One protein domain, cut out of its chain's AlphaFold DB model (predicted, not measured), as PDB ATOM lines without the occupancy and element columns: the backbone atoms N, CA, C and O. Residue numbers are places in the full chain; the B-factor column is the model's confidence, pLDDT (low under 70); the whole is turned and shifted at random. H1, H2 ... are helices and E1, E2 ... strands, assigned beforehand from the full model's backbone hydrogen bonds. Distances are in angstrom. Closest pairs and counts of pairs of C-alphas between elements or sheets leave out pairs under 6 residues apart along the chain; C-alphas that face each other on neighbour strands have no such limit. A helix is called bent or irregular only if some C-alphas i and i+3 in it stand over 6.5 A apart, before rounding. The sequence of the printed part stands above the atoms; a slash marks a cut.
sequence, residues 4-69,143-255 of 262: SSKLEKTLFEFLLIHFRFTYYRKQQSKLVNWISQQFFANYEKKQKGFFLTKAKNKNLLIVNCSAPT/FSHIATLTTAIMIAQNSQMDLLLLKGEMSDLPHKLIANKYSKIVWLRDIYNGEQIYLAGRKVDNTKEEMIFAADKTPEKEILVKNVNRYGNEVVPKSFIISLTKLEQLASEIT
ATOM      1  N   SER A   4     267.692 160.527 170.205       56.16
ATOM      2  CA  SER A   4     266.663 160.073 169.245       56.16
ATOM      3  C   SER A   4     267.081 158.825 168.453       56.16
ATOM      4  O   SER A   4     266.334 157.851 168.386       56.16
ATOM      5  N   SER A   5     268.330 158.784 167.972       65.00
ATOM      6  CA  SER A   5     268.855 157.662 167.183       65.00
ATOM      7  C   SER A   5     269.010 156.371 167.993       65.00
ATOM      8  O   SER A   5     269.039 155.279 167.422       65.00
ATOM      9  N   LYS A   6     269.119 156.481 169.324       76.88
ATOM     10  CA  LYS A   6     269.212 155.336 170.234       76.88
ATOM     11  C   LYS A   6     267.830 154.731 170.471       76.88
ATOM     12  O   LYS A   6     267.680 153.519 170.358       76.88
ATOM     13  N   LEU A   7     266.821 155.573 170.712       81.75
ATOM     14  CA  LEU A   7     265.441 155.141 170.947       81.75
ATOM     15  C   LEU A   7     264.850 154.395 169.741       81.75
ATOM     16  O   LEU A   7     264.253 153.333 169.907       81.75
ATOM     17  N   GLU A   8     265.060 154.916 168.530       82.25
ATOM     18  CA  GLU A   8     264.596 154.300 167.278       82.25
ATOM     19  C   GLU A   8     265.147 152.887 167.087       82.25
ATOM     20  O   GLU A   8     264.408 151.958 166.752       82.25
ATOM     21  N   LYS A   9     266.452 152.723 167.328       82.25
ATOM     22  CA  LYS A   9     267.138 151.434 167.216       82.25
ATOM     23  C   LYS A   9     266.632 150.450 168.259       82.25
ATOM     24  O   LYS A   9     266.279 149.335 167.895       82.25
ATOM     25  N   THR A  10     266.505 150.873 169.517       85.38
ATOM     26  CA  THR A  10     265.965 150.022 170.584       85.38
ATOM     27  C   THR A  10     264.526 149.595 170.294       85.38
ATOM     28  O   THR A  10     264.188 148.426 170.469       85.38
ATOM     29  N   LEU A  11     263.677 150.503 169.799       87.56
ATOM     30  CA  LEU A  11     262.313 150.165 169.391       87.56
ATOM     31  C   LEU A  11     262.312 149.155 168.236       87.56
ATOM     32  O   LEU A  11     261.568 148.178 168.278       87.56
ATOM     33  N   PHE A  12     263.148 149.364 167.220       86.31
ATOM     34  CA  PHE A  12     263.262 148.440 166.097       86.31
ATOM     35  C   PHE A  12     263.755 147.053 166.525       86.31
ATOM     36  O   PHE A  12     263.169 146.057 166.115       86.31
ATOM     37  N   GLU A  13     264.785 146.970 167.366       85.88
ATOM     38  CA  GLU A  13     265.312 145.707 167.900       85.88
ATOM     39  C   GLU A  13     264.275 144.978 168.762       85.88
ATOM     40  O   GLU A  13     264.073 143.772 168.615       85.88
ATOM     41  N   PHE A  14     263.542 145.712 169.603       86.81
ATOM     42  CA  PHE A  14     262.445 145.149 170.384       86.81
ATOM     43  C   PHE A  14     261.351 144.581 169.472       86.81
ATOM     44  O   PHE A  14     260.922 143.433 169.624       86.81
ATOM     45  N   LEU A  15     260.913 145.359 168.477       86.12
ATOM     46  CA  LEU A  15     259.930 144.894 167.506       86.12
ATOM     47  C   LEU A  15     260.477 143.732 166.674       86.12
ATOM     48  O   LEU A  15     259.727 142.813 166.379       86.12
ATOM     49  N   LEU A  16     261.767 143.680 166.358       83.44
ATOM     50  CA  LEU A  16     262.353 142.553 165.638       83.44
ATOM     51  C   LEU A  16     262.152 141.222 166.373       83.44
ATOM     52  O   LEU A  16     261.822 140.209 165.750       83.44
ATOM     53  N   ILE A  17     262.322 141.236 167.694       80.69
ATOM     54  CA  ILE A  17     262.135 140.061 168.547       80.69
ATOM     55  C   ILE A  17     260.643 139.731 168.674       80.69
ATOM     56  O   ILE A  17     260.247 138.576 168.522       80.69
ATOM     57  N   HIS A  18     259.795 140.733 168.922       77.31
ATOM     58  CA  HIS A  18     258.408 140.506 169.340       77.31
ATOM     59  C   HIS A  18     257.369 140.516 168.210       77.31
ATOM     60  O   HIS A  18     256.345 139.843 168.323       77.31
ATOM     61  N   PHE A  19     257.618 141.216 167.103       73.31
ATOM     62  CA  PHE A  19     256.695 141.341 165.966       73.31
ATOM     63  C   PHE A  19     256.467 140.004 165.251       73.31
ATOM     64  O   PHE A  19     255.389 139.745 164.731       73.31
ATOM     65  N   ARG A  20     257.436 139.083 165.314       66.44
ATOM     66  CA  ARG A  20     257.268 137.702 164.823       66.44
ATOM     67  C   ARG A  20     256.157 136.938 165.548       66.44
ATOM     68  O   ARG A  20     255.600 135.995 164.993       66.44
ATOM     69  N   PHE A  21     255.820 137.360 166.764       62.06
ATOM     70  CA  PHE A  21     254.809 136.737 167.611       62.06
ATOM     71  C   PHE A  21     253.504 137.547 167.662       62.06
ATOM     72  O   PHE A  21     252.551 137.139 168.309       62.06
ATOM     73  N   THR A  22     253.371 138.676 166.960       64.06
ATOM     74  CA  THR A  22     252.119 139.467 166.983       64.06
ATOM     75  C   THR A  22     251.002 138.888 166.119       64.06
ATOM     76  O   THR A  22     249.952 139.508 165.973       64.06
ATOM     77  N   TYR A  23     251.190 137.683 165.584       61.06
ATOM     78  CA  TYR A  23     250.189 136.964 164.803       61.06
ATOM     79  C   TYR A  23     248.943 136.601 165.635       61.06
ATOM     80  O   TYR A  23     247.814 136.669 165.151       61.06
ATOM     81  N   TYR A  24     249.115 136.284 166.923       65.50
ATOM     82  CA  TYR A  24     247.995 135.949 167.801       65.50
ATOM     83  C   TYR A  24     247.396 137.190 168.475       65.50
ATOM     84  O   TYR A  24     248.102 137.978 169.112       65.50
ATOM     85  N   ARG A  25     246.057 137.301 168.464       69.88
ATOM     86  CA  ARG A  25     245.297 138.434 169.048       69.88
ATOM     87  C   ARG A  25     245.729 138.813 170.474       69.88
ATOM     88  O   ARG A  25     245.765 139.998 170.820       69.88
ATOM     89  N   LYS A  26     246.048 137.818 171.318       77.31
ATOM     90  CA  LYS A  26     246.506 138.038 172.705       77.31
ATOM     91  C   LYS A  26     247.887 138.703 172.755       77.31
ATOM     92  O   LYS A  26     248.068 139.646 173.518       77.31
ATOM     93  N   GLN A  27     248.840 138.240 171.946       80.81
ATOM     94  CA  GLN A  27     250.202 138.787 171.892       80.81
ATOM     95  C   GLN A  27     250.213 140.184 171.265       80.81
ATOM     96  O   GLN A  27     250.852 141.086 171.799       80.81
ATOM     97  N   GLN A  28     249.404 140.404 170.227       79.38
ATOM     98  CA  GLN A  28     249.229 141.721 169.618       79.38
ATOM     99  C   GLN A  28     248.713 142.764 170.621       79.38
ATOM    100  O   GLN A  28     249.253 143.861 170.709       79.38
ATOM    101  N   SER A  29     247.706 142.414 171.429       83.88
ATOM    102  CA  SER A  29     247.174 143.326 172.454       83.88
ATOM    103  C   SER A  29     248.216 143.660 173.528       83.88
ATOM    104  O   SER A  29     248.286 144.801 173.975       83.88
ATOM    105  N   LYS A  30     249.060 142.691 173.915       86.75
ATOM    106  CA  LYS A  30     250.179 142.933 174.840       86.75
ATOM    107  C   LYS A  30     251.211 143.891 174.243       86.75
ATOM    108  O   LYS A  30     251.611 144.823 174.932       86.75
ATOM    109  N   LEU A  31     251.590 143.702 172.974       86.31
ATOM    110  CA  LEU A  31     252.516 144.608 172.292       86.31
ATOM    111  C   LEU A  31     251.951 146.031 172.232       86.31
ATOM    112  O   LEU A  31     252.633 146.978 172.608       86.31
ATOM    113  N   VAL A  32     250.701 146.183 171.791       87.31
ATOM    114  CA  VAL A  32     250.055 147.496 171.683       87.31
ATOM    115  C   VAL A  32     249.963 148.191 173.039       87.31
ATOM    116  O   VAL A  32     250.266 149.378 173.133       87.31
ATOM    117  N   ASN A  33     249.614 147.463 174.102       88.12
ATOM    118  CA  ASN A  33     249.600 148.017 175.454       88.12
ATOM    119  C   ASN A  33     250.986 148.501 175.889       88.12
ATOM    120  O   ASN A  33     251.088 149.603 176.426       88.12
ATOM    121  N   TRP A  34     252.036 147.720 175.620       88.88
ATOM    122  CA  TRP A  34     253.414 148.109 175.917       88.88
ATOM    123  C   TRP A  34     253.828 149.367 175.140       88.88
ATOM    124  O   TRP A  34     254.267 150.333 175.758       88.88
ATOM    125  N   ILE A  35     253.583 149.421 173.821       88.88
ATOM    126  CA  ILE A  35     253.854 150.612 172.991       88.88
ATOM    127  C   ILE A  35     253.123 151.833 173.565       88.88
ATOM    128  O   ILE A  35     253.711 152.894 173.762       88.88
ATOM    129  N   SER A  36     251.840 151.668 173.889       88.25
ATOM    130  CA  SER A  36     250.993 152.736 174.429       88.25
ATOM    131  C   SER A  36     251.465 153.240 175.795       88.25
ATOM    132  O   SER A  36     251.213 154.387 176.149       88.25
ATOM    133  N   GLN A  37     252.080 152.383 176.610       87.88
ATOM    134  CA  GLN A  37     252.626 152.756 177.915       87.88
ATOM    135  C   GLN A  37     253.979 153.456 177.783       87.88
ATOM    136  O   GLN A  37     254.183 154.473 178.434       87.88
ATOM    137  N   GLN A  38     254.867 152.941 176.931       87.94
ATOM    138  CA  GLN A  38     256.240 153.436 176.803       87.94
ATOM    139  C   GLN A  38     256.340 154.735 175.997       87.94
ATOM    140  O   GLN A  38     257.067 155.643 176.381       87.94
ATOM    141  N   PHE A  39     255.592 154.849 174.895       87.62
ATOM    142  CA  PHE A  39     255.749 155.957 173.941       87.62
ATOM    143  C   PHE A  39     254.609 156.979 173.999       87.62
ATOM    144  O   PHE A  39     254.768 158.117 173.564       87.62
ATOM    145  N   PHE A  40     253.456 156.600 174.562       90.00
ATOM    146  CA  PHE A  40     252.223 157.392 174.491       90.00
ATOM    147  C   PHE A  40     251.520 157.536 175.850       90.00
ATOM    148  O   PHE A  40     250.292 157.491 175.935       90.00
ATOM    149  N   ALA A  41     252.288 157.748 176.924       86.12
ATOM    150  CA  ALA A  41     251.750 157.919 178.280       86.12
ATOM    151  C   ALA A  41     250.700 159.046 178.381       86.12
ATOM    152  O   ALA A  41     249.708 158.905 179.089       86.12
ATOM    153  N   ASN A  42     250.883 160.122 177.608       87.81
ATOM    154  CA  ASN A  42     250.027 161.315 177.613       87.81
ATOM    155  C   ASN A  42     248.859 161.258 176.605       87.81
ATOM    156  O   ASN A  42     248.227 162.284 176.348       87.81
ATOM    157  N   TYR A  43     248.613 160.106 175.975       90.31
ATOM    158  CA  TYR A  43     247.517 159.910 175.022       90.31
ATOM    159  C   TYR A  43     246.338 159.191 175.683       90.31
ATOM    160  O   TYR A  43     246.505 158.285 176.500       90.31
ATOM    161  N   GLU A  44     245.125 159.551 175.268       89.19
ATOM    162  CA  GLU A  44     243.912 158.810 175.597       89.19
ATOM    163  C   GLU A  44     243.895 157.489 174.814       89.19
ATOM    164  O   GLU A  44     244.097 157.468 173.596       89.19
ATOM    165  N   LYS A  45     243.649 156.375 175.512       88.94
ATOM    166  CA  LYS A  45     243.711 155.020 174.950       88.94
ATOM    167  C   LYS A  45     242.307 154.508 174.650       88.94
ATOM    168  O   LYS A  45     241.571 154.121 175.553       88.94
ATOM    169  N   LYS A  46     241.953 154.439 173.370       83.94
ATOM    170  CA  LYS A  46     240.689 153.879 172.867       83.94
ATOM    171  C   LYS A  46     240.920 152.488 172.284       83.94
ATOM    172  O   LYS A  46     242.046 152.094 171.981       83.94
ATOM    173  N   GLN A  47     239.846 151.705 172.165       79.75
ATOM    174  CA  GLN A  47     239.871 150.356 171.576       79.75
ATOM    175  C   GLN A  47     240.954 149.428 172.169       79.75
ATOM    176  O   GLN A  47     241.617 148.697 171.438       79.75
ATOM    177  N   LYS A  48     241.146 149.439 173.498       78.38
ATOM    178  CA  LYS A  48     242.211 148.678 174.191       78.38
ATOM    179  C   LYS A  48     243.634 149.065 173.739       78.38
ATOM    180  O   LYS A  48     244.474 148.193 173.550       78.38
ATOM    181  N   GLY A  49     243.878 150.358 173.516       78.00
ATOM    182  CA  GLY A  49     245.191 150.904 173.144       78.00
ATOM    183  C   GLY A  49     245.500 150.882 171.647       78.00
ATOM    184  O   GLY A  49     246.509 151.434 171.232       78.00
ATOM    185  N   PHE A  50     244.634 150.292 170.817       85.25
ATOM    186  CA  PHE A  50     244.822 150.282 169.361       85.25
ATOM    187  C   PHE A  50     244.581 151.648 168.726       85.25
ATOM    188  O   PHE A  50     245.049 151.893 167.621       85.25
ATOM    189  N   PHE A  51     243.889 152.542 169.429       89.12
ATOM    190  CA  PHE A  51     243.693 153.907 168.984       89.12
ATOM    191  C   PHE A  51     244.143 154.879 170.067       89.12
ATOM    192  O   PHE A  51     243.599 154.892 171.171       89.12
ATOM    193  N   LEU A  52     245.154 155.675 169.744       90.00
ATOM    194  CA  LEU A  52     245.793 156.619 170.645       90.00
ATOM    195  C   LEU A  52     245.440 158.023 170.191       90.00
ATOM    196  O   LEU A  52     245.794 158.424 169.081       90.00
ATOM    197  N   THR A  53     244.732 158.761 171.046       89.31
ATOM    198  CA  THR A  53     244.220 160.084 170.690       89.31
ATOM    199  C   THR A  53     244.622 161.176 171.662       89.31
ATOM    200  O   THR A  53     244.671 160.960 172.870       89.31
ATOM    201  N   LYS A  54     244.812 162.387 171.145       89.06
ATOM    202  CA  LYS A  54     244.954 163.610 171.933       89.06
ATOM    203  C   LYS A  54     243.997 164.660 171.382       89.06
ATOM    204  O   LYS A  54     243.954 164.891 170.180       89.06
ATOM    205  N   ALA A  55     243.235 165.323 172.252       80.12
ATOM    206  CA  ALA A  55     242.144 166.219 171.840       80.12
ATOM    207  C   ALA A  55     242.564 167.335 170.857       80.12
ATOM    208  O   ALA A  55     241.759 167.770 170.038       80.12
ATOM    209  N   LYS A  56     243.826 167.778 170.923       85.31
ATOM    210  CA  LYS A  56     244.381 168.842 170.070       85.31
ATOM    211  C   LYS A  56     244.775 168.365 168.666       85.31
ATOM    212  O   LYS A  56     244.927 169.194 167.775       85.31
ATOM    213  N   ASN A  57     244.948 167.061 168.458       88.62
ATOM    214  CA  ASN A  57     245.453 166.530 167.199       88.62
ATOM    215  C   ASN A  57     244.349 166.530 166.133       88.62
ATOM    216  O   ASN A  57     243.251 166.010 166.341       88.62
ATOM    217  N   LYS A  58     244.669 167.086 164.962       89.31
ATOM    218  CA  LYS A  58     243.798 167.102 163.773       89.31
ATOM    219  C   LYS A  58     244.276 166.175 162.660       89.31
ATOM    220  O   LYS A  58     243.586 166.016 161.657       89.31
ATOM    221  N   ASN A  59     245.403 165.505 162.873       91.25
ATOM    222  CA  ASN A  59     245.985 164.569 161.926       91.25
ATOM    223  C   ASN A  59     245.973 163.155 162.514       91.25
ATOM    224  O   ASN A  59     246.233 162.976 163.705       91.25
ATOM    225  N   LEU A  60     245.681 162.166 161.675       91.25
ATOM    226  CA  LEU A  60     245.667 160.750 162.027       91.25
ATOM    227  C   LEU A  60     246.729 160.008 161.219       91.25
ATOM    228  O   LEU A  60     246.777 160.136 159.997       91.25
ATOM    229  N   LEU A  61     247.541 159.208 161.897       92.12
ATOM    230  CA  LEU A  61     248.457 158.259 161.290       92.12
ATOM    231  C   LEU A  61     247.919 156.843 161.485       92.12
ATOM    232  O   LEU A  61     247.547 156.454 162.592       92.12
ATOM    233  N   ILE A  62     247.887 156.069 160.408       89.88
ATOM    234  CA  ILE A  62     247.388 154.698 160.399       89.88
ATOM    235  C   ILE A  62     248.512 153.777 159.955       89.88
ATOM    236  O   ILE A  62     249.121 153.993 158.908       89.88
ATOM    237  N   VAL A  63     248.754 152.725 160.730       89.62
ATOM    238  CA  VAL A  63     249.760 151.706 160.417       89.62
ATOM    239  C   VAL A  63     249.258 150.323 160.817       89.62
ATOM    240  O   VAL A  63     248.519 150.162 161.792       89.62
ATOM    241  N   ASN A  64     249.657 149.302 160.065       84.81
ATOM    242  CA  ASN A  64     249.382 147.920 160.433       84.81
ATOM    243  C   ASN A  64     250.367 147.455 161.515       84.81
ATOM    244  O   ASN A  64     251.578 147.586 161.348       84.81
ATOM    245  N   CYS A  65     249.861 146.890 162.615       82.50
ATOM    246  CA  CYS A  65     250.698 146.329 163.681       82.50
ATOM    247  C   CYS A  65     250.731 144.789 163.692       82.50
ATOM    248  O   CYS A  65     251.158 144.179 164.674       82.50
ATOM    249  N   SER A  66     250.266 144.159 162.613       78.38
ATOM    250  CA  SER A  66     250.187 142.706 162.450       78.38
ATOM    251  C   SER A  66     251.245 142.217 161.468       78.38
ATOM    252  O   SER A  66     251.509 142.868 160.455       78.38
ATOM    253  N   ALA A  67     251.820 141.046 161.739       76.81
ATOM    254  CA  ALA A  67     252.688 140.385 160.774       76.81
ATOM    255  C   ALA A  67     251.887 140.006 159.511       76.81
ATOM    256  O   ALA A  67     250.763 139.504 159.643       76.81
ATOM    257  N   PRO A  68     252.437 140.212 158.299       77.81
ATOM    258  CA  PRO A  68     251.757 139.808 157.078       77.81
ATOM    259  C   PRO A  68     251.608 138.285 157.032       77.81
ATOM    260  O   PRO A  68     252.476 137.539 157.494       77.81
ATOM    261  N   THR A  69     250.507 137.809 156.460       80.06
ATOM    262  CA  THR A  69     250.289 136.379 156.228       80.06
ATOM    263  C   THR A  69     251.088 135.918 155.021       80.06
ATOM    264  O   THR A  69     251.016 136.522 153.946       80.06
ATOM    265  N   PHE A 143     261.297 142.783 157.524       83.56
ATOM    266  CA  PHE A 143     261.906 143.963 158.152       83.56
ATOM    267  C   PHE A 143     261.233 145.270 157.738       83.56
ATOM    268  O   PHE A 143     261.265 146.229 158.499       83.56
ATOM    269  N   SER A 144     260.610 145.311 156.560       82.94
ATOM    270  CA  SER A 144     259.954 146.504 156.033       82.94
ATOM    271  C   SER A 144     258.690 146.868 156.821       82.94
ATOM    272  O   SER A 144     258.548 148.013 157.242       82.94
ATOM    273  N   HIS A 145     257.863 145.887 157.197       84.56
ATOM    274  CA  HIS A 145     256.725 146.120 158.095       84.56
ATOM    275  C   HIS A 145     257.167 146.548 159.498       84.56
ATOM    276  O   HIS A 145     256.568 147.449 160.085       84.56
ATOM    277  N   ILE A 146     258.241 145.948 160.022       86.69
ATOM    278  CA  ILE A 146     258.808 146.335 161.322       86.69
ATOM    279  C   ILE A 146     259.312 147.781 161.259       86.69
ATOM    280  O   ILE A 146     258.961 148.590 162.111       86.69
ATOM    281  N   ALA A 147     260.076 148.128 160.221       86.44
ATOM    282  CA  ALA A 147     260.588 149.478 160.009       86.44
ATOM    283  C   ALA A 147     259.462 150.502 159.836       86.44
ATOM    284  O   ALA A 147     259.553 151.611 160.364       86.44
ATOM    285  N   THR A 148     258.387 150.120 159.145       89.12
ATOM    286  CA  THR A 148     257.197 150.955 158.962       89.12
ATOM    287  C   THR A 148     256.493 151.197 160.293       89.12
ATOM    288  O   THR A 148     256.151 152.336 160.604       89.12
ATOM    289  N   LEU A 149     256.333 150.163 161.125       90.12
ATOM    290  CA  LEU A 149     255.745 150.309 162.454       90.12
ATOM    291  C   LEU A 149     256.609 151.193 163.366       90.12
ATOM    292  O   LEU A 149     256.073 152.101 164.000       90.12
ATOM    293  N   THR A 150     257.930 150.984 163.392       89.38
ATOM    294  CA  THR A 150     258.872 151.856 164.114       89.38
ATOM    295  C   THR A 150     258.720 153.304 163.650       89.38
ATOM    296  O   THR A 150     258.517 154.197 164.467       89.38
ATOM    297  N   THR A 151     258.749 153.528 162.335       89.56
ATOM    298  CA  THR A 151     258.586 154.850 161.716       89.56
ATOM    299  C   THR A 151     257.267 155.496 162.136       89.56
ATOM    300  O   THR A 151     257.263 156.649 162.555       89.56
ATOM    301  N   ALA A 152     256.155 154.759 162.110       91.38
ATOM    302  CA  ALA A 152     254.859 155.296 162.507       91.38
ATOM    303  C   ALA A 152     254.814 155.714 163.981       91.38
ATOM    304  O   ALA A 152     254.308 156.789 164.297       91.38
ATOM    305  N   ILE A 153     255.356 154.887 164.879       91.31
ATOM    306  CA  ILE A 153     255.409 155.192 166.313       91.31
ATOM    307  C   ILE A 153     256.227 156.464 166.545       91.31
ATOM    308  O   ILE A 153     255.756 157.377 167.220       91.31
ATOM    309  N   MET A 154     257.404 156.558 165.924       90.06
ATOM    310  CA  MET A 154     258.277 157.726 166.052       90.06
ATOM    311  C   MET A 154     257.634 158.988 165.470       90.06
ATOM    312  O   MET A 154     257.654 160.038 166.108       90.06
ATOM    313  N   ILE A 155     257.005 158.891 164.291       90.44
ATOM    314  CA  ILE A 155     256.292 160.018 163.680       90.44
ATOM    315  C   ILE A 155     255.153 160.481 164.587       90.44
ATOM    316  O   ILE A 155     255.052 161.677 164.822       90.44
ATOM    317  N   ALA A 156     254.321 159.581 165.116       90.06
ATOM    318  CA  ALA A 156     253.189 159.958 165.968       90.06
ATOM    319  C   ALA A 156     253.609 160.494 167.349       90.06
ATOM    320  O   ALA A 156     252.887 161.275 167.972       90.06
ATOM    321  N   GLN A 157     254.771 160.074 167.851       86.75
ATOM    322  CA  GLN A 157     255.336 160.620 169.080       86.75
ATOM    323  C   GLN A 157     255.877 162.041 168.859       86.75
ATOM    324  O   GLN A 157     255.626 162.925 169.677       86.75
ATOM    325  N   ASN A 158     256.591 162.264 167.750       84.75
ATOM    326  CA  ASN A 158     257.270 163.528 167.446       84.75
ATOM    327  C   ASN A 158     256.352 164.572 166.793       84.75
ATOM    328  O   ASN A 158     256.522 165.775 166.981       84.75
ATOM    329  N   SER A 159     255.384 164.114 166.007       72.56
ATOM    330  CA  SER A 159     254.430 164.933 165.262       72.56
ATOM    331  C   SER A 159     253.084 164.781 165.950       72.56
ATOM    332  O   SER A 159     252.655 163.655 166.155       72.56
ATOM    333  N   GLN A 160     252.425 165.886 166.313       79.56
ATOM    334  CA  GLN A 160     251.134 165.921 167.025       79.56
ATOM    335  C   GLN A 160     250.004 165.223 166.237       79.56
ATOM    336  O   GLN A 160     249.131 165.859 165.643       79.56
ATOM    337  N   MET A 161     250.042 163.896 166.199       90.00
ATOM    338  CA  MET A 161     249.185 163.035 165.402       90.00
ATOM    339  C   MET A 161     248.585 161.967 166.297       90.00
ATOM    340  O   MET A 161     249.254 161.386 167.149       90.00
ATOM    341  N   ASP A 162     247.306 161.692 166.081       91.94
ATOM    342  CA  ASP A 162     246.696 160.491 166.631       91.94
ATOM    343  C   ASP A 162     247.251 159.269 165.889       91.94
ATOM    344  O   ASP A 162     247.561 159.353 164.700       91.94
ATOM    345  N   LEU A 163     247.373 158.135 166.579       92.25
ATOM    346  CA  LEU A 163     247.896 156.895 166.009       92.25
ATOM    347  C   LEU A 163     246.841 155.799 166.089       92.25
ATOM    348  O   LEU A 163     246.352 155.468 167.171       92.25
ATOM    349  N   LEU A 164     246.523 155.207 164.943       90.19
ATOM    350  CA  LEU A 164     245.668 154.037 164.840       90.19
ATOM    351  C   LEU A 164     246.482 152.831 164.370       90.19
ATOM    352  O   LEU A 164     247.001 152.788 163.254       90.19
ATOM    353  N   LEU A 165     246.557 151.838 165.246       87.94
ATOM    354  CA  LEU A 165     247.195 150.553 165.014       87.94
ATOM    355  C   LEU A 165     246.134 149.568 164.516       87.94
ATOM    356  O   LEU A 165     245.200 149.229 165.243       87.94
ATOM    357  N   LEU A 166     246.264 149.098 163.278       81.88
ATOM    358  CA  LEU A 166     245.309 148.162 162.684       81.88
ATOM    359  C   LEU A 166     245.641 146.701 162.998       81.88
ATOM    360  O   LEU A 166     246.806 146.295 163.034       81.88
ATOM    361  N   LYS A 167     244.578 145.908 163.180       75.50
ATOM    362  CA  LYS A 167     244.629 144.448 163.313       75.50
ATOM    363  C   LYS A 167     244.326 143.799 161.966       75.50
ATOM    364  O   LYS A 167     243.252 144.022 161.420       75.50
ATOM    365  N   GLY A 168     245.221 142.940 161.495       67.19
ATOM    366  CA  GLY A 168     245.135 142.321 160.176       67.19
ATOM    367  C   GLY A 168     245.513 143.280 159.049       67.19
ATOM    368  O   GLY A 168     245.994 144.388 159.280       67.19
ATOM    369  N   GLU A 169     245.333 142.826 157.813       58.81
ATOM    370  CA  GLU A 169     245.530 143.682 156.646       58.81
ATOM    371  C   GLU A 169     244.534 144.845 156.668       58.81
ATOM    372  O   GLU A 169     243.456 144.736 157.257       58.81
ATOM    373  N   MET A 170     244.931 145.976 156.076       56.69
ATOM    374  CA  MET A 170     244.159 147.219 156.073       56.69
ATOM    375  C   MET A 170     242.800 146.995 155.396       56.69
ATOM    376  O   MET A 170     242.656 147.189 154.192       56.69
ATOM    377  N   SER A 171     241.815 146.544 156.170       47.84
ATOM    378  CA  SER A 171     240.413 146.639 155.806       47.84
ATOM    379  C   SER A 171     240.032 148.103 155.920       47.84
ATOM    380  O   SER A 171     240.460 148.803 156.843       47.84
ATOM    381  N   ASP A 172     239.300 148.560 154.911       51.00
ATOM    382  CA  ASP A 172     238.807 149.921 154.795       51.00
ATOM    383  C   ASP A 172     238.223 150.337 156.157       51.00
ATOM    384  O   ASP A 172     237.294 149.706 156.670       51.00
ATOM    385  N   LEU A 173     238.817 151.354 156.797       50.78
ATOM    386  CA  LEU A 173     238.195 151.942 157.980       50.78
ATOM    387  C   LEU A 173     236.799 152.393 157.557       50.78
ATOM    388  O   LEU A 173     236.659 152.909 156.445       50.78
ATOM    389  N   PRO A 174     235.764 152.247 158.398       48.41
ATOM    390  CA  PRO A 174     234.479 152.859 158.107       48.41
ATOM    391  C   PRO A 174     234.683 154.381 158.048       48.41
ATOM    392  O   PRO A 174     234.657 155.066 159.072       48.41
ATOM    393  N   HIS A 175     234.928 154.897 156.836       49.72
ATOM    394  CA  HIS A 175     235.333 156.276 156.543       49.72
ATOM    395  C   HIS A 175     234.400 157.293 157.214       49.72
ATOM    396  O   HIS A 175     234.843 158.337 157.692       49.72
ATOM    397  N   LYS A 176     233.119 156.936 157.371       46.44
ATOM    398  CA  LYS A 176     232.085 157.775 157.987       46.44
ATOM    399  C   LYS A 176     232.318 158.125 159.464       46.44
ATOM    400  O   LYS A 176     231.794 159.139 159.906       46.44
ATOM    401  N   LEU A 177     233.094 157.351 160.231       51.50
ATOM    402  CA  LEU A 177     233.327 157.636 161.661       51.50
ATOM    403  C   LEU A 177     234.541 158.546 161.921       51.50
ATOM    404  O   LEU A 177     234.686 159.071 163.024       51.50
ATOM    405  N   ILE A 178     235.413 158.740 160.927       60.56
ATOM    406  CA  ILE A 178     236.700 159.444 161.081       60.56
ATOM    407  C   ILE A 178     236.725 160.761 160.282       60.56
ATOM    408  O   ILE A 178     237.362 161.722 160.720       60.56
ATOM    409  N   ALA A 179     235.974 160.835 159.174       55.28
ATOM    410  CA  ALA A 179     236.033 161.908 158.173       55.28
ATOM    411  C   ALA A 179     235.691 163.332 158.668       55.28
ATOM    412  O   ALA A 179     236.015 164.294 157.991       55.28
ATOM    413  N   ASN A 180     235.119 163.512 159.863       65.12
ATOM    414  CA  ASN A 180     234.808 164.856 160.385       65.12
ATOM    415  C   ASN A 180     235.714 165.320 161.534       65.12
ATOM    416  O   ASN A 180     235.696 166.494 161.900       65.12
ATOM    417  N   LYS A 181     236.518 164.426 162.123       79.00
ATOM    418  CA  LYS A 181     237.425 164.795 163.225       79.00
ATOM    419  C   LYS A 181     238.779 165.293 162.710       79.00
ATOM    420  O   LYS A 181     239.375 166.178 163.330       79.00
ATOM    421  N   TYR A 182     239.260 164.716 161.610       87.12
ATOM    422  CA  TYR A 182     240.629 164.893 161.130       87.12
ATOM    423  C   TYR A 182     240.683 165.678 159.819       87.12
ATOM    424  O   TYR A 182     239.966 165.372 158.872       87.12
ATOM    425  N   SER A 183     241.588 166.654 159.745       88.25
ATOM    426  CA  SER A 183     241.910 167.379 158.508       88.25
ATOM    427  C   SER A 183     242.812 166.564 157.582       88.25
ATOM    428  O   SER A 183     242.787 166.759 156.367       88.25
ATOM    429  N   LYS A 184     243.608 165.645 158.144       89.56
ATOM    430  CA  LYS A 184     244.534 164.795 157.392       89.56
ATOM    431  C   LYS A 184     244.594 163.379 157.958       89.56
ATOM    432  O   LYS A 184     244.729 163.202 159.168       89.56
ATOM    433  N   ILE A 185     244.549 162.383 157.081       89.56
ATOM    434  CA  ILE A 185     244.728 160.965 157.405       89.56
ATOM    435  C   ILE A 185     245.872 160.420 156.551       89.56
ATOM    436  O   ILE A 185     245.819 160.491 155.326       89.56
ATOM    437  N   VAL A 186     246.893 159.860 157.192       90.88
ATOM    438  CA  VAL A 186     248.057 159.269 156.527       90.88
ATOM    439  C   VAL A 186     248.064 157.767 156.763       90.88
ATOM    440  O   VAL A 186     248.114 157.304 157.900       90.88
ATOM    441  N   TRP A 187     248.043 157.001 155.680       89.88
ATOM    442  CA  TRP A 187     248.174 155.553 155.669       89.88
ATOM    443  C   TRP A 187     249.623 155.183 155.382       89.88
ATOM    444  O   TRP A 187     250.087 155.267 154.243       89.88
ATOM    445  N   LEU A 188     250.328 154.754 156.424       89.69
ATOM    446  CA  LEU A 188     251.696 154.271 156.328       89.69
ATOM    447  C   LEU A 188     251.671 152.770 156.026       89.69
ATOM    448  O   LEU A 188     251.258 151.974 156.873       89.69
ATOM    449  N   ARG A 189     252.053 152.385 154.803       86.31
ATOM    450  CA  ARG A 189     251.982 150.983 154.360       86.31
ATOM    451  C   ARG A 189     253.298 150.245 154.522       86.31
ATOM    452  O   ARG A 189     253.563 149.757 155.608       86.31
ATOM    453  N   ASP A 190     254.081 150.115 153.459       82.75
ATOM    454  CA  ASP A 190     255.385 149.467 153.523       82.75
ATOM    455  C   ASP A 190     256.431 150.494 153.124       82.75
ATOM    456  O   ASP A 190     256.537 150.844 151.956       82.75
ATOM    457  N   ILE A 191     257.111 151.075 154.104       79.44
ATOM    458  CA  ILE A 191     258.095 152.133 153.908       79.44
ATOM    459  C   ILE A 191     259.461 151.533 154.160       79.44
ATOM    460  O   ILE A 191     259.877 151.315 155.300       79.44
ATOM    461  N   TYR A 192     260.146 151.239 153.061       70.94
ATOM    462  CA  TYR A 192     261.443 150.601 153.077       70.94
ATOM    463  C   TYR A 192     262.521 151.516 152.495       70.94
ATOM    464  O   TYR A 192     262.373 152.084 151.420       70.94
ATOM    465  N   ASN A 193     263.642 151.627 153.205       60.72
ATOM    466  CA  ASN A 193     264.723 152.584 152.940       60.72
ATOM    467  C   ASN A 193     265.654 152.193 151.764       60.72
ATOM    468  O   ASN A 193     266.749 152.727 151.619       60.72
ATOM    469  N   GLY A 194     265.261 151.203 150.964       62.47
ATOM    470  CA  GLY A 194     265.969 150.802 149.743       62.47
ATOM    471  C   GLY A 194     265.176 151.050 148.460       62.47
ATOM    472  O   GLY A 194     265.733 150.901 147.380       62.47
ATOM    473  N   GLU A 195     263.901 151.411 148.580       73.00
ATOM    474  CA  GLU A 195     262.958 151.588 147.475       73.00
ATOM    475  C   GLU A 195     262.568 153.075 147.373       73.00
ATOM    476  O   GLU A 195     262.766 153.854 148.310       73.00
ATOM    477  N   GLN A 196     262.024 153.493 146.230       86.00
ATOM    478  CA  GLN A 196     261.536 154.864 146.065       86.00
ATOM    479  C   GLN A 196     260.222 155.034 146.832       86.00
ATOM    480  O   GLN A 196     259.359 154.159 146.793       86.00
ATOM    481  N   ILE A 197     260.060 156.159 147.529       88.38
ATOM    482  CA  ILE A 197     258.839 156.456 148.283       88.38
ATOM    483  C   ILE A 197     257.837 157.136 147.353       88.38
ATOM    484  O   ILE A 197     258.170 158.062 146.614       88.38
ATOM    485  N   TYR A 198     256.593 156.687 147.421       89.88
ATOM    486  CA  TYR A 198     255.477 157.201 146.649       89.88
ATOM    487  C   TYR A 198     254.351 157.650 147.565       89.88
ATOM    488  O   TYR A 198     254.065 157.008 148.578       89.88
ATOM    489  N   LEU A 199     253.692 158.736 147.170       90.62
ATOM    490  CA  LEU A 199     252.518 159.278 147.840       90.62
ATOM    491  C   LEU A 199     251.347 159.282 146.865       90.62
ATOM    492  O   LEU A 199     251.410 159.887 145.797       90.62
ATOM    493  N   ALA A 200     250.261 158.625 147.249       88.56
ATOM    494  CA  ALA A 200     248.989 158.706 146.549       88.56
ATOM    495  C   ALA A 200     247.981 159.441 147.431       88.56
ATOM    496  O   ALA A 200     247.577 158.935 148.480       88.56
ATOM    497  N   GLY A 201     247.607 160.648 147.016       86.12
ATOM    498  CA  GLY A 201     246.670 161.503 147.733       86.12
ATOM    499  C   GLY A 201     245.264 161.446 147.145       86.12
ATOM    500  O   GLY A 201     245.086 161.343 145.932       86.12
ATOM    501  N   ARG A 202     244.252 161.575 148.000       84.44
ATOM    502  CA  ARG A 202     242.885 161.926 147.606       84.44
ATOM    503  C   ARG A 202     242.267 162.885 148.613       84.44
ATOM    504  O   ARG A 202     242.685 162.955 149.767       84.44
ATOM    505  N   LYS A 203     241.238 163.606 148.183       82.75
ATOM    506  CA  LYS A 203     240.400 164.416 149.069       82.75
ATOM    507  C   LYS A 203     239.043 163.735 149.213       82.75
ATOM    508  O   LYS A 203     238.413 163.427 148.203       82.75
ATOM    509  N   VAL A 204     238.627 163.477 150.448       78.12
ATOM    510  CA  VAL A 204     237.299 162.948 150.786       78.12
ATOM    511  C   VAL A 204     236.654 163.976 151.703       78.12
ATOM    512  O   VAL A 204     237.172 164.243 152.785       78.12
ATOM    513  N   ASP A 205     235.580 164.611 151.237       79.62
ATOM    514  CA  ASP A 205     234.941 165.748 151.903       79.62
ATOM    515  C   ASP A 205     235.962 166.855 152.265       79.62
ATOM    516  O   ASP A 205     236.603 167.439 151.384       79.62
ATOM    517  N   ASN A 206     236.150 167.121 153.562       81.38
ATOM    518  CA  ASN A 206     237.092 168.110 154.094       81.38
ATOM    519  C   ASN A 206     238.423 167.503 154.574       81.38
ATOM    520  O   ASN A 206     239.257 168.216 155.136       81.38
ATOM    521  N   THR A 207     238.648 166.212 154.338       83.69
ATOM    522  CA  THR A 207     239.831 165.485 154.805       83.69
ATOM    523  C   THR A 207     240.771 165.154 153.648       83.69
ATOM    524  O   THR A 207     240.367 164.605 152.620       83.69
ATOM    525  N   LYS A 208     242.061 165.461 153.827       88.06
ATOM    526  CA  LYS A 208     243.131 164.979 152.942       88.06
ATOM    527  C   LYS A 208     243.525 163.567 153.371       88.06
ATOM    528  O   LYS A 208     243.982 163.377 154.495       88.06
ATOM    529  N   GLU A 209     243.374 162.589 152.491       87.25
ATOM    530  CA  GLU A 209     243.856 161.230 152.719       87.25
ATOM    531  C   GLU A 209     245.091 160.969 151.863       87.25
ATOM    532  O   GLU A 209     245.074 161.180 150.653       87.25
ATOM    533  N   GLU A 210     246.165 160.493 152.481       90.44
ATOM    534  CA  GLU A 210     247.414 160.166 151.801       90.44
ATOM    535  C   GLU A 210     247.810 158.735 152.116       90.44
ATOM    536  O   GLU A 210     247.790 158.311 153.268       90.44
ATOM    537  N   MET A 211     248.195 157.988 151.092       89.88
ATOM    538  CA  MET A 211     248.794 156.671 151.230       89.88
ATOM    539  C   MET A 211     250.255 156.754 150.826       89.88
ATOM    540  O   MET A 211     250.555 157.112 149.687       89.88
ATOM    541  N   ILE A 212     251.144 156.396 151.750       90.88
ATOM    542  CA  ILE A 212     252.588 156.473 151.541       90.88
ATOM    543  C   ILE A 212     253.184 155.074 151.639       90.88
ATOM    544  O   ILE A 212     252.937 154.329 152.596       90.88
ATOM    545  N   PHE A 213     253.926 154.698 150.604       89.81
ATOM    546  CA  PHE A 213     254.481 153.361 150.432       89.81
ATOM    547  C   PHE A 213     255.747 153.409 149.582       89.81
ATOM    548  O   PHE A 213     255.961 154.349 148.824       89.81
ATOM    549  N   ALA A 214     256.581 152.389 149.711       87.81
ATOM    550  CA  ALA A 214     257.778 152.213 148.919       87.81
ATOM    551  C   ALA A 214     257.513 151.264 147.740       87.81
ATOM    552  O   ALA A 214     256.691 150.344 147.829       87.81
ATOM    553  N   ALA A 215     258.144 151.556 146.605       88.06
ATOM    554  CA  ALA A 215     258.034 150.778 145.381       88.06
ATOM    555  C   ALA A 215     259.250 150.995 144.469       88.06
ATOM    556  O   ALA A 215     259.984 151.978 144.588       88.06
ATOM    557  N   ASP A 216     259.414 150.098 143.501       86.56
ATOM    558  CA  ASP A 216     260.376 150.241 142.414       86.56
ATOM    559  C   ASP A 216     259.720 150.896 141.195       86.56
ATOM    560  O   ASP A 216     258.550 150.646 140.887       86.56
ATOM    561  N   LYS A 217     260.500 151.690 140.455       82.94
ATOM    562  CA  LYS A 217     260.115 152.202 139.137       82.94
ATOM    563  C   LYS A 217     260.853 151.440 138.052       82.94
ATOM    564  O   LYS A 217     262.082 151.422 138.037       82.94
ATOM    565  N   THR A 218     260.119 150.832 137.129       80.69
ATOM    566  CA  THR A 218     260.730 150.169 135.974       80.69
ATOM    567  C   THR A 218     261.184 151.187 134.922       80.69
ATOM    568  O   THR A 218     260.692 152.323 134.908       80.69
ATOM    569  N   PRO A 219     262.081 150.797 133.993       76.06
ATOM    570  CA  PRO A 219     262.430 151.619 132.829       76.06
ATOM    571  C   PRO A 219     261.204 152.039 132.003       76.06
ATOM    572  O   PRO A 219     261.149 153.148 131.479       76.06
ATOM    573  N   GLU A 220     260.175 151.191 131.977       77.50
ATOM    574  CA  GLU A 220     258.877 151.427 131.329       77.50
ATOM    575  C   GLU A 220     257.955 152.372 132.129       77.50
ATOM    576  O   GLU A 220     256.782 152.529 131.804       77.50
ATOM    577  N   LYS A 221     258.474 153.027 133.178       78.44
ATOM    578  CA  LYS A 221     257.752 153.931 134.090       78.44
ATOM    579  C   LYS A 221     256.614 153.262 134.873       78.44
ATOM    580  O   LYS A 221     255.773 153.968 135.431       78.44
ATOM    581  N   GLU A 222     256.600 151.935 134.986       83.56
ATOM    582  CA  GLU A 222     255.643 151.238 135.844       83.56
ATOM    583  C   GLU A 222     256.097 151.266 137.307       83.56
ATOM    584  O   GLU A 222     257.274 151.078 137.609       83.56
ATOM    585  N   ILE A 223     255.144 151.467 138.221       87.38
ATOM    586  CA  ILE A 223     255.385 151.447 139.667       87.38
ATOM    587  C   ILE A 223     255.014 150.067 140.198       87.38
ATOM    588  O   ILE A 223     253.852 149.641 140.119       87.38
ATOM    589  N   LEU A 224     256.011 149.369 140.730       88.31
ATOM    590  CA  LEU A 224     255.909 147.987 141.160       88.31
ATOM    591  C   LEU A 224     256.204 147.851 142.654       88.31
ATOM    592  O   LEU A 224     257.282 148.189 143.126       88.31
ATOM    593  N   VAL A 225     255.249 147.290 143.389       88.31
ATOM    594  CA  VAL A 225     255.367 146.998 144.819       88.31
ATOM    595  C   VAL A 225     255.792 145.548 145.006       88.31
ATOM    596  O   VAL A 225     255.246 144.639 144.368       88.31
ATOM    597  N   LYS A 226     256.749 145.309 145.898       86.00
ATOM    598  CA  LYS A 226     257.219 143.962 146.213       86.00
ATOM    599  C   LYS A 226     256.145 143.149 146.940       86.00
ATOM    600  O   LYS A 226     255.497 143.605 147.878       86.00
ATOM    601  N   ASN A 227     255.992 141.888 146.550       86.31
ATOM    602  CA  ASN A 227     255.139 140.923 147.237       86.31
ATOM    603  C   ASN A 227     255.828 140.403 148.508       86.31
ATOM    604  O   ASN A 227     256.413 139.314 148.530       86.31
ATOM    605  N   VAL A 228     255.760 141.195 149.575       83.31
ATOM    606  CA  VAL A 228     256.350 140.848 150.873       83.31
ATOM    607  C   VAL A 228     255.672 139.654 151.544       83.31
ATOM    608  O   VAL A 228     256.347 138.898 152.240       83.31
ATOM    609  N   ASN A 229     254.389 139.406 151.265       83.50
ATOM    610  CA  ASN A 229     253.672 138.228 151.751       83.50
ATOM    611  C   ASN A 229     254.308 136.922 151.239       83.50
ATOM    612  O   ASN A 229     254.364 135.947 151.982       83.50
ATOM    613  N   ARG A 230     254.815 136.873 149.996       83.50
ATOM    614  CA  ARG A 230     255.490 135.674 149.454       83.50
ATOM    615  C   ARG A 230     256.993 135.672 149.699       83.50
ATOM    616  O   ARG A 230     257.541 134.687 150.191       83.50
ATOM    617  N   TYR A 231     257.668 136.754 149.325       81.06
ATOM    618  CA  TYR A 231     259.132 136.788 149.255       81.06
ATOM    619  C   TYR A 231     259.783 137.400 150.492       81.06
ATOM    620  O   TYR A 231     261.000 137.333 150.632       81.06
ATOM    621  N   GLY A 232     258.987 137.990 151.387       79.31
ATOM    622  CA  GLY A 232     259.501 138.688 152.553       79.31
ATOM    623  C   GLY A 232     260.367 139.895 152.202       79.31
ATOM    624  O   GLY A 232     260.555 140.281 151.042       79.31
ATOM    625  N   ASN A 233     260.921 140.491 153.247       77.38
ATOM    626  CA  ASN A 233     261.999 141.455 153.133       77.38
ATOM    627  C   ASN A 233     263.042 141.146 154.210       77.38
ATOM    628  O   ASN A 233     262.756 141.273 155.402       77.38
ATOM    629  N   GLU A 234     264.212 140.682 153.764       73.69
ATOM    630  CA  GLU A 234     265.344 140.272 154.608       73.69
ATOM    631  C   GLU A 234     266.417 141.359 154.728       73.69
ATOM    632  O   GLU A 234     267.391 141.189 155.454       73.69
ATOM    633  N   VAL A 235     266.248 142.484 154.035       77.69
ATOM    634  CA  VAL A 235     267.243 143.551 154.062       77.69
ATOM    635  C   VAL A 235     266.952 144.449 155.266       77.69
ATOM    636  O   VAL A 235     265.865 145.014 155.403       77.69
ATOM    637  N   VAL A 236     267.925 144.584 156.164       77.38
ATOM    638  CA  VAL A 236     267.805 145.439 157.352       77.38
ATOM    639  C   VAL A 236     267.804 146.914 156.917       77.38
ATOM    640  O   VAL A 236     268.638 147.298 156.092       77.38
ATOM    641  N   PRO A 237     266.880 147.757 157.415       74.44
ATOM    642  CA  PRO A 237     266.868 149.182 157.094       74.44
ATOM    643  C   PRO A 237     268.165 149.862 157.560       74.44
ATOM    644  O   PRO A 237     268.592 149.688 158.700       74.44
ATOM    645  N   LYS A 238     268.786 150.663 156.685       73.81
ATOM    646  CA  LYS A 238     270.040 151.381 156.993       73.81
ATOM    647  C   LYS A 238     269.827 152.605 157.895       73.81
ATOM    648  O   LYS A 238     270.712 152.988 158.651       73.81
ATOM    649  N   SER A 239     268.653 153.220 157.809       77.25
ATOM    650  CA  SER A 239     268.194 154.344 158.631       77.25
ATOM    651  C   SER A 239     266.664 154.370 158.722       77.25
ATOM    652  O   SER A 239     265.981 153.690 157.949       77.25
ATOM    653  N   PHE A 240     266.134 155.146 159.669       78.44
ATOM    654  CA  PHE A 240     264.698 155.353 159.863       78.44
ATOM    655  C   PHE A 240     264.303 156.780 159.473       78.44
ATOM    656  O   PHE A 240     265.083 157.726 159.614       78.44
ATOM    657  N   ILE A 241     263.082 156.942 158.963       81.31
ATOM    658  CA  ILE A 241     262.497 158.257 158.692       81.31
ATOM    659  C   ILE A 241     261.565 158.567 159.858       81.31
ATOM    660  O   ILE A 241     260.547 157.922 160.009       81.31
ATOM    661  N   ILE A 242     261.901 159.540 160.700       83.38
ATOM    662  CA  ILE A 242     261.154 159.812 161.947       83.38
ATOM    663  C   ILE A 242     260.237 161.032 161.894       83.38
ATOM    664  O   ILE A 242     259.663 161.425 162.907       83.38
ATOM    665  N   SER A 243     260.127 161.657 160.723       87.12
ATOM    666  CA  SER A 243     259.282 162.828 160.502       87.12
ATOM    667  C   SER A 243     258.410 162.615 159.278       87.12
ATOM    668  O   SER A 243     258.905 162.195 158.229       87.12
ATOM    669  N   LEU A 244     257.134 162.980 159.404       88.12
ATOM    670  CA  LEU A 244     256.204 162.988 158.283       88.12
ATOM    671  C   LEU A 244     256.645 163.979 157.193       88.12
ATOM    672  O   LEU A 244     256.593 163.640 156.020       88.12
ATOM    673  N   THR A 245     257.164 165.155 157.559       87.81
ATOM    674  CA  THR A 245     257.604 166.157 156.570       87.81
ATOM    675  C   THR A 245     258.755 165.645 155.712       87.81
ATOM    676  O   THR A 245     258.758 165.823 154.499       87.81
ATOM    677  N   LYS A 246     259.715 164.943 156.327       87.06
ATOM    678  CA  LYS A 246     260.823 164.307 155.607       87.06
ATOM    679  C   LYS A 246     260.315 163.199 154.683       87.06
ATOM    680  O   LYS A 246     260.824 163.038 153.581       87.06
ATOM    681  N   LEU A 247     259.329 162.434 155.142       86.75
ATOM    682  CA  LEU A 247     258.708 161.374 154.359       86.75
ATOM    683  C   LEU A 247     258.006 161.937 153.112       86.75
ATOM    684  O   LEU A 247     258.194 161.409 152.023       86.75
ATOM    685  N   GLU A 248     257.255 163.027 153.268       87.62
ATOM    686  CA  GLU A 248     256.569 163.730 152.178       87.62
ATOM    687  C   GLU A 248     257.554 164.357 151.184       87.62
ATOM    688  O   GLU A 248     257.350 164.246 149.983       87.62
ATOM    689  N   GLN A 249     258.657 164.943 151.661       87.88
ATOM    690  CA  GLN A 249     259.713 165.500 150.801       87.88
ATOM    691  C   GLN A 249     260.416 164.442 149.944       87.88
ATOM    692  O   GLN A 249     260.853 164.734 148.834       87.88
ATOM    693  N   LEU A 250     260.565 163.224 150.469       86.50
ATOM    694  CA  LEU A 250     261.163 162.104 149.742       86.50
ATOM    695  C   LEU A 250     260.172 161.425 148.793       86.50
ATOM    696  O   LEU A 250     260.592 160.659 147.924       86.50
ATOM    697  N   ALA A 251     258.872 161.654 148.979       87.25
ATOM    698  CA  ALA A 251     257.844 160.965 148.232       87.25
ATOM    699  C   ALA A 251     257.605 161.613 146.865       87.25
ATOM    700  O   ALA A 251     257.408 162.819 146.747       87.25
ATOM    701  N   SER A 252     257.548 160.786 145.824       87.62
ATOM    702  CA  SER A 252     257.024 161.204 144.524       87.62
ATOM    703  C   SER A 252     255.502 161.064 144.511       87.62
ATOM    704  O   SER A 252     254.976 159.971 144.745       87.62
ATOM    705  N   GLU A 253     254.786 162.154 144.231       86.38
ATOM    706  CA  GLU A 253     253.325 162.124 144.116       86.38
ATOM    707  C   GLU A 253     252.878 161.365 142.863       86.38
ATOM    708  O   GLU A 253     253.408 161.557 141.766       86.38
ATOM    709  N   ILE A 254     251.887 160.487 143.026       86.25
ATOM    710  CA  ILE A 254     251.329 159.672 141.946       86.25
ATOM    711  C   ILE A 254     249.808 159.599 142.029       86.25
ATOM    712  O   ILE A 254     249.207 159.686 143.100       86.25
ATOM    713  N   THR A 255     249.180 159.361 140.878       80.31
ATOM    714  CA  THR A 255     247.741 159.087 140.793       80.31
ATOM    715  C   THR A 255     247.509 157.592 140.601       80.31
ATOM    716  O   THR A 255     248.130 156.957 139.750       80.31
TER     717      THR A 255
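Overview. This is residues 4 to 69 and 143 to 255 of the 262 residues of an uncharacterized protein of Lactobacillus kimbladii (UniProt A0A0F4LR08). One strongly twisted wall of nine strands has H3 packed along one face over E3 and the short H5 farther along that face; H1 packs on H3. H2 folds back from H1 and grazes the wall near E1, E2 and E4, while the link 167 to 183 loops past the face opposite H3. The 179 printed residues hold five named helices and nine named strands; along the chain come H1 and H2, then E1 to E3, then H3, then E4 to E8, then H4 and H5, and last E9; the class is mixed, helices and strands, and the sheet is branched, with E7 having three neighbours, E5, E6 and E8, and with both parallel and antiparallel pairs. The whole is compact, with a radius of gyration of the C-alphas of 15.7 A and spans of 47 by 41 by 31 A.

Along the chain. H1, residues 4 to 21, begins at C-alpha 4 (266.663, 160.073, 169.245) and measures 26.2 A; it has a kink of 30 degrees near residue 15 and is only just irregular, C-alphas 17 and 20 being 6.6 A apart. H2 is 25 to 38, 20.1 A; E1 44 to 46, E2 51 to 53, E3 59 to 64. H3 is 143 to 158, 22.2 A; E4 161 to 166, E5 184 to 188. E6 is 196 to 204, 26.0 A; E7 is 207 to 217, 28.9 A, and bends by 64 degrees at residue 214. E8 is 223 to 226, H4 228 to 231, H5 244 to 250, and E9 252 to 254, ending at C-alpha 254 (251.329, 159.672, 141.946).

Arrangement. E1 and E2 form an antiparallel hairpin (N 44 to O 53, 2.8 A). E2 and E4 are antiparallel, N 52 to O 163 being 2.8 A; E4 and E3 are parallel, N 61 to O 162 being 2.8 A. E3 and E5 are parallel, N 62 to O 186 at 2.8 A, as are E5 and E7, N 185 to O 208 at 2.8 A. E7 has E6 on one side, an antiparallel hairpin with N 198 to O 213 at 2.8 A, and on the other side E5 and E8, the latter a hairpin with N 224 to O 216 at 2.8 A. E9 is parallel to E6, N 254 to O 199 at 2.9 A. H3 runs along the strands at a height over the sheet of 8.2 A, Val 63 and Leu 149 having C-alphas 6.5 A apart; H5 is on the same face, over none of the strands, only just, at 7.3 A. H1 touches H3 at a steep tilt of 47 degrees, the closest C-alphas, of Phe 12 and Thr 150, 5.9 A apart. H1 and H2, a helical hairpin, only just touch, with 3 pairs of C-alphas within 8 A. H4 touches no helix and is not on the sheet. Every O i to N i+4 pair is within hydrogen-bond range in H2, H3 and H5, and 11 of 14 in H1; H4 is too short for one.

Size, cuts and confidence. The C-alphas of Asn 42 and Glu 220 are the two farthest apart, 48.1 A. Residues 70 to 142 are not printed; C-alphas 69 and 143 are 14.0 A apart across the cut. The links E4 to E5 and H4 to H5 are long. The model's pLDDT is under 70 at residues 4 to 5, 20 to 25, 168 to 180 and 193 to 194.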